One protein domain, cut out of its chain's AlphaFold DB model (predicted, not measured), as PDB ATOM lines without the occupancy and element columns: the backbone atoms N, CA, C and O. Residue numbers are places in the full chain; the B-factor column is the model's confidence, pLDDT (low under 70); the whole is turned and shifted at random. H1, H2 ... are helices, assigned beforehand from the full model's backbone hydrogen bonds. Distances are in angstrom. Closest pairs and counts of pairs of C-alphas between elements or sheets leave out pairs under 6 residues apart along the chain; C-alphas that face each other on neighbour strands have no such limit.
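AT A GLANCE: This is residues 4 to 50 of the 299 residues of an uncharacterized protein of Takifugu flavidus (sansaifugu) (UniProt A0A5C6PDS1). One long helix, H2, sticks out as an arm from a small head, where the shorter H1 packs at a steep angle on residues 27 to 33 of H2 and a long loop, residues 14 to 26, joins the two. Residues 35 to 40 and 42 to 48 stand free, and this arm makes the length. The printed part has 47 residues with two named helices, H1 then H2, and no named strand; it is all helix and loose, with a radius of gyration of the C-alphas of 13.5 A and spans of 40 by 18 by 15 A.

IN THESE COORDINATES: H2, residues 27 to 46, is 28.8 A long and ends at C-alpha 46 (30.269, -12.692, -17.584). H1, residues 4 to 13, is 14.0 A long and begins at C-alpha 4 (26.610, 10.105, -2.041).

HOW THE PARTS SIT: H2 touches H1 with residues 27 to 33 alone; the closest C-alphas, of Ala 7 and Lys 30, are 5.2 A apart. They run opposite ways at a steep tilt of 65 degrees. In H1 and H2 every O i to N i+4 pair is within hydrogen-bond range.

THE WHOLE: The C-alphas farthest apart, of Gly 21 and Asn 50, are 41.1 A apart. The printed part has no cut. The link from H1 to H2 is long. No printed residue is under 70 in pLDDT.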
ATOM      1  N   GLU A   4      27.073   9.420  -3.252       87.12
ATOM      2  CA  GLU A   4      26.610  10.105  -2.041       87.12
ATOM      3  C   GLU A   4      25.254  10.781  -2.226       87.12
ATOM      4  O   GLU A   4      24.381  10.630  -1.382       87.12
ATOM      5  N   SER A   5      25.038  11.461  -3.356       89.75
ATOM      6  CA  SER A   5      23.751  12.100  -3.653       89.75
ATOM      7  C   SER A   5      22.629  11.065  -3.749       89.75
ATOM      8  O   SER A   5      21.534  11.309  -3.249       89.75
ATOM      9  N   VAL A   6      22.910   9.898  -4.333       88.81
ATOM     10  CA  VAL A   6      21.930   8.810  -4.463       88.81
ATOM     11  C   VAL A   6      21.629   8.174  -3.105       88.81
ATOM     12  O   VAL A   6      20.465   7.971  -2.774       88.81
ATOM     13  N   ALA A   7      22.660   7.885  -2.307       90.50
ATOM     14  CA  ALA A   7      22.498   7.296  -0.977       90.50
ATOM     15  C   ALA A   7      21.773   8.249  -0.011       90.50
ATOM     16  O   ALA A   7      20.862   7.833   0.700       90.50
ATOM     17  N   SER A   8      22.118   9.537  -0.050       91.88
ATOM     18  CA  SER A   8      21.434  10.584   0.710       91.88
ATOM     19  C   SER A   8      19.964  10.709   0.296       91.88
ATOM     20  O   SER A   8      19.077  10.638   1.145       91.88
ATOM     21  N   ALA A   9      19.675  10.787  -1.009       93.44
ATOM     22  CA  ALA A   9      18.304  10.859  -1.513       93.44
ATOM     23  C   ALA A   9      17.458   9.628  -1.134       93.44
ATOM     24  O   ALA A   9      16.268   9.765  -0.855       93.44
ATOM     25  N   LEU A  10      18.064   8.435  -1.094       92.44
ATOM     26  CA  LEU A  10      17.392   7.202  -0.683       92.44
ATOM     27  C   LEU A  10      16.903   7.284   0.770       92.44
ATOM     28  O   LEU A  10      15.737   6.998   1.033       92.44
ATOM     29  N   VAL A  11      17.771   7.706   1.692       92.81
ATOM     30  CA  VAL A  11      17.431   7.831   3.118       92.81
ATOM     31  C   VAL A  11      16.489   9.011   3.372       92.81
ATOM     32  O   VAL A  11      15.595   8.906   4.204       92.81
ATOM     33  N   LEU A  12      16.622  10.110   2.622       92.75
ATOM     34  CA  LEU A  12      15.675  11.231   2.683       92.75
ATOM     35  C   LEU A  12      14.262  10.811   2.266       92.75
ATOM     36  O   LEU A  12      13.289  11.203   2.905       92.75
ATOM     37  N   LYS A  13      14.144  10.004   1.207       95.38
ATOM     38  CA  LYS A  13      12.852   9.504   0.723       95.38
ATOM     39  C   LYS A  13      12.261   8.433   1.642       95.38
ATOM     40  O   LYS A  13      11.043   8.365   1.786       95.38
ATOM     41  N   TYR A  14      13.111   7.611   2.255       93.69
ATOM     42  CA  TYR A  14      12.709   6.529   3.151       93.69
ATOM     43  C   TYR A  14      13.470   6.624   4.481       93.69
ATOM     44  O   TYR A  14      14.468   5.923   4.673       93.69
ATOM     45  N   PRO A  15      12.997   7.455   5.431       91.69
ATOM     46  CA  PRO A  15      13.699   7.691   6.694       91.69
ATOM     47  C   PRO A  15      13.941   6.430   7.533       91.69
ATOM     48  O   PRO A  15      14.910   6.370   8.285       91.69
ATOM     49  N   CYS A  16      13.107   5.397   7.374       91.19
ATOM     50  CA  CYS A  16      13.273   4.098   8.031       91.19
ATOM     51  C   CYS A  16      14.538   3.337   7.601       91.19
ATOM     52  O   CYS A  16      14.949   2.412   8.292       91.19
ATOM     53  N   LEU A  17      15.162   3.716   6.482       91.00
ATOM     54  CA  LEU A  17      16.418   3.134   6.018       91.00
ATOM     55  C   LEU A  17      17.641   3.790   6.673       91.00
ATOM     56  O   LEU A  17      18.759   3.350   6.425       91.00
ATOM     57  N   LYS A  18      17.480   4.836   7.491       90.38
ATOM     58  CA  LYS A  18      18.612   5.531   8.111       90.38
ATOM     59  C   LYS A  18      19.409   4.590   9.017       90.38
ATOM     60  O   LYS A  18      18.852   3.967   9.917       90.38
ATOM     61  N   GLU A  19      20.721   4.531   8.809       86.81
ATOM     62  CA  GLU A  19      21.606   3.680   9.605       86.81
ATOM     63  C   GLU A  19      21.752   4.196  11.044       86.81
ATOM     64  O   GLU A  19      22.211   5.331  11.242       86.81
ATOM     65  N   PRO A  20      21.408   3.381  12.059       81.31
ATOM     66  CA  PRO A  20      21.595   3.754  13.454       81.31
ATOM     67  C   PRO A  20      23.082   3.948  13.773       81.31
ATOM     68  O   PRO A  20      23.910   3.109  13.431       81.31
ATOM     69  N   GLY A  21      23.430   5.057  14.430       78.81
ATOM     70  CA  GLY A  21      24.812   5.350  14.838       78.81
ATOM     71  C   GLY A  21      25.730   5.882  13.729       78.81
ATOM     72  O   GLY A  21      26.884   6.201  14.000       78.81
ATOM     73  N   SER A  22      25.237   6.031  12.497       81.06
ATOM     74  CA  SER A  22      25.980   6.668  11.408       81.06
ATOM     75  C   SER A  22      25.837   8.194  11.462       81.06
ATOM     76  O   SER A  22      24.724   8.710  11.565       81.06
ATOM     77  N   ILE A  23      26.956   8.921  11.341       79.88
ATOM     78  CA  ILE A  23      26.982  10.399  11.337       79.88
ATOM     79  C   ILE A  23      26.140  10.952  10.177       79.88
ATOM     80  O   ILE A  23      25.392  11.912  10.348       79.88
ATOM     81  N   THR A  24      26.228  10.329   8.999       84.06
ATOM     82  CA  THR A  24      25.468  10.744   7.810       84.06
ATOM     83  C   THR A  24      24.141   9.997   7.674       84.06
ATOM     84  O   THR A  24      23.207  10.496   7.049       84.06
ATOM     85  N   GLY A  25      24.026   8.807   8.271       86.50
ATOM     86  CA  GLY A  25      22.846   7.947   8.175       86.50
ATOM     87  C   GLY A  25      22.738   7.154   6.867       86.50
ATOM     88  O   GLY A  25      21.811   6.356   6.743       86.50
ATOM     89  N   TYR A  26      23.653   7.355   5.906       89.50
ATOM     90  CA  TYR A  26      23.615   6.730   4.575       89.50
ATOM     91  C   TYR A  26      24.943   6.088   4.118       89.50
ATOM     92  O   TYR A  26      25.019   5.608   2.982       89.50
ATOM     93  N   GLU A  27      25.999   6.070   4.943       87.94
ATOM     94  CA  GLU A  27      27.312   5.525   4.539       87.94
ATOM     95  C   GLU A  27      27.265   4.046   4.124       87.94
ATOM     96  O   GLU A  27      27.816   3.679   3.082       87.94
ATOM     97  N   GLY A  28      26.603   3.171   4.882       88.00
ATOM     98  CA  GLY A  28      26.508   1.764   4.500       88.00
ATOM     99  C   GLY A  28      25.555   1.537   3.321       88.00
ATOM    100  O   GLY A  28      25.806   0.631   2.522       88.00
ATOM    101  N   TRP A  29      24.577   2.417   3.064       90.12
ATOM    102  CA  TRP A  29      23.846   2.445   1.785       90.12
ATOM    103  C   TRP A  29      24.752   2.807   0.615       90.12
ATOM    104  O   TRP A  29      24.717   2.136  -0.415       90.12
ATOM    105  N   LYS A  30      25.613   3.818   0.763       90.56
ATOM    106  CA  LYS A  30      26.621   4.171  -0.246       90.56
ATOM    107  C   LYS A  30      27.545   2.983  -0.535       90.56
ATOM    108  O   LYS A  30      27.776   2.667  -1.707       90.56
ATOM    109  N   ALA A  31      28.020   2.283   0.498       88.00
ATOM    110  CA  ALA A  31      28.822   1.070   0.343       88.00
ATOM    111  C   ALA A  31      28.034  -0.059  -0.347       88.00
ATOM    112  O   ALA A  31      28.508  -0.639  -1.326       88.00
ATOM    113  N   SER A  32      26.805  -0.324   0.089       88.56
ATOM    114  CA  SER A  32      25.933  -1.368  -0.463       88.56
ATOM    115  C   SER A  32      25.581  -1.117  -1.928       88.56
ATOM    116  O   SER A  32      25.651  -2.033  -2.748       88.56
ATOM    117  N   ILE A  33      25.276   0.130  -2.301       89.88
ATOM    118  CA  ILE A  33      25.037   0.538  -3.691       89.88
ATOM    119  C   ILE A  33      26.310   0.330  -4.517       89.88
ATOM    120  O   ILE A  33      26.246  -0.254  -5.601       89.88
ATOM    121  N   LYS A  34      27.481   0.728  -4.001       88.56
ATOM    122  CA  LYS A  34      28.771   0.493  -4.667       88.56
ATOM    123  C   LYS A  34      29.008  -1.000  -4.922       88.56
ATOM    124  O   LYS A  34      29.360  -1.366  -6.047       88.56
ATOM    125  N   TYR A  35      28.775  -1.859  -3.928       87.88
ATOM    126  CA  TYR A  35      28.899  -3.313  -4.072       87.88
ATOM    127  C   TYR A  35      27.881  -3.886  -5.055       87.88
ATOM    128  O   TYR A  35      28.259  -4.652  -5.940       87.88
ATOM    129  N   LYS A  36      26.612  -3.476  -4.975       89.81
ATOM    130  CA  LYS A  36      25.555  -3.924  -5.891       89.81
ATOM    131  C   LYS A  36      25.889  -3.572  -7.341       89.81
ATOM    132  O   LYS A  36      25.826  -4.445  -8.204       89.81
ATOM    133  N   LEU A  37      26.330  -2.340  -7.600       86.56
ATOM    134  CA  LEU A  37      26.782  -1.896  -8.923       86.56
ATOM    135  C   LEU A  37      28.060  -2.622  -9.376       86.56
ATOM    136  O   LEU A  37      28.233  -2.894 -10.562       86.56
ATOM    137  N   GLY A  38      28.979  -2.945  -8.461       82.81
ATOM    138  CA  GLY A  38      30.169  -3.756  -8.754       82.81
ATOM    139  C   GLY A  38      29.830  -5.201  -9.137       82.81
ATOM    140  O   GLY A  38      30.332  -5.721 -10.138       82.81
ATOM    141  N   ASN A  39      28.928  -5.831  -8.389       86.12
ATOM    142  CA  ASN A  39      28.437  -7.182  -8.650       86.12
ATOM    143  C   ASN A  39      27.648  -7.243  -9.956       86.12
ATOM    144  O   ASN A  39      27.865  -8.151 -10.754       86.12
ATOM    145  N   TYR A  40      26.786  -6.256 -10.206       84.25
ATOM    146  CA  TYR A  40      26.041  -6.148 -11.456       84.25
ATOM    147  C   TYR A  40      26.979  -6.021 -12.660       84.25
ATOM    148  O   TYR A  40      26.915  -6.855 -13.558       84.25
ATOM    149  N   ARG A  41      27.959  -5.103 -12.622       81.12
ATOM    150  CA  ARG A  41      29.012  -5.010 -13.654       81.12
ATOM    151  C   ARG A  41      29.775  -6.324 -13.842       81.12
ATOM    152  O   ARG A  41      30.128  -6.685 -14.956       81.12
ATOM    153  N   SER A  42      30.025  -7.069 -12.766       79.12
ATOM    154  CA  SER A  42      30.689  -8.379 -12.839       79.12
ATOM    155  C   SER A  42      29.815  -9.477 -13.452       79.12
ATOM    156  O   SER A  42      30.355 -10.401 -14.056       79.12
ATOM    157  N   LYS A  43      28.486  -9.392 -13.315       85.31
ATOM    158  CA  LYS A  43      27.537 -10.270 -14.016       85.31
ATOM    159  C   LYS A  43      27.432  -9.896 -15.495       85.31
ATOM    160  O   LYS A  43      27.575 -10.784 -16.323       85.31
ATOM    161  N   LEU A  44      27.293  -8.605 -15.814       80.88
ATOM    162  CA  LEU A  44      27.282  -8.105 -17.196       80.88
ATOM    163  C   LEU A  44      28.549  -8.522 -17.957       80.88
ATOM    164  O   LEU A  44      28.463  -9.020 -19.071       80.88
ATOM    165  N   ARG A  45      29.723  -8.436 -17.317       78.69
ATOM    166  CA  ARG A  45      30.979  -8.923 -17.916       78.69
ATOM    167  C   ARG A  45      30.930 -10.407 -18.264       78.69
ATOM    168  O   ARG A  45      31.344 -10.785 -19.350       78.69
ATOM    169  N   ARG A  46      30.423 -11.244 -17.351       79.19
ATOM    170  CA  ARG A  46      30.269 -12.692 -17.584       79.19
ATOM    171  C   ARG A  46      29.259 -13.009 -18.686       79.19
ATOM    172  O   ARG A  46      29.416 -14.024 -19.345       79.19
ATOM    173  N   ALA A  47      28.268 -12.145 -18.878       81.19
ATOM    174  CA  ALA A  47      27.292 -12.250 -19.957       81.19
ATOM    175  C   ALA A  47      27.817 -11.733 -21.310       81.19
ATOM    176  O   ALA A  47      27.111 -11.840 -22.303       81.19
ATOM    177  N   GLY A  48      29.035 -11.181 -21.362       77.50
ATOM    178  CA  GLY A  48      29.642 -10.699 -22.602       77.50
ATOM    179  C   GLY A  48      29.353  -9.237 -22.951       77.50
ATOM    180  O   GLY A  48      29.834  -8.792 -23.984       77.50
ATOM    181  N   CYS A  49      28.666  -8.465 -22.097       75.25
ATOM    182  CA  CYS A  49      28.308  -7.070 -22.388       75.25
ATOM    183  C   CYS A  49      29.532  -6.216 -22.746       75.25
ATOM    184  O   CYS A  49      30.484  -6.104 -21.959       75.25
ATOM    185  N   ASN A  50      29.490  -5.578 -23.913       70.25
ATOM    186  CA  ASN A  50      30.647  -4.901 -24.489       70.25
ATOM    187  C   ASN A  50      31.084  -3.704 -23.640       70.25
ATOM    188  O   ASN A  50      32.262  -3.589 -23.300       70.25
TER     189      ASN A  50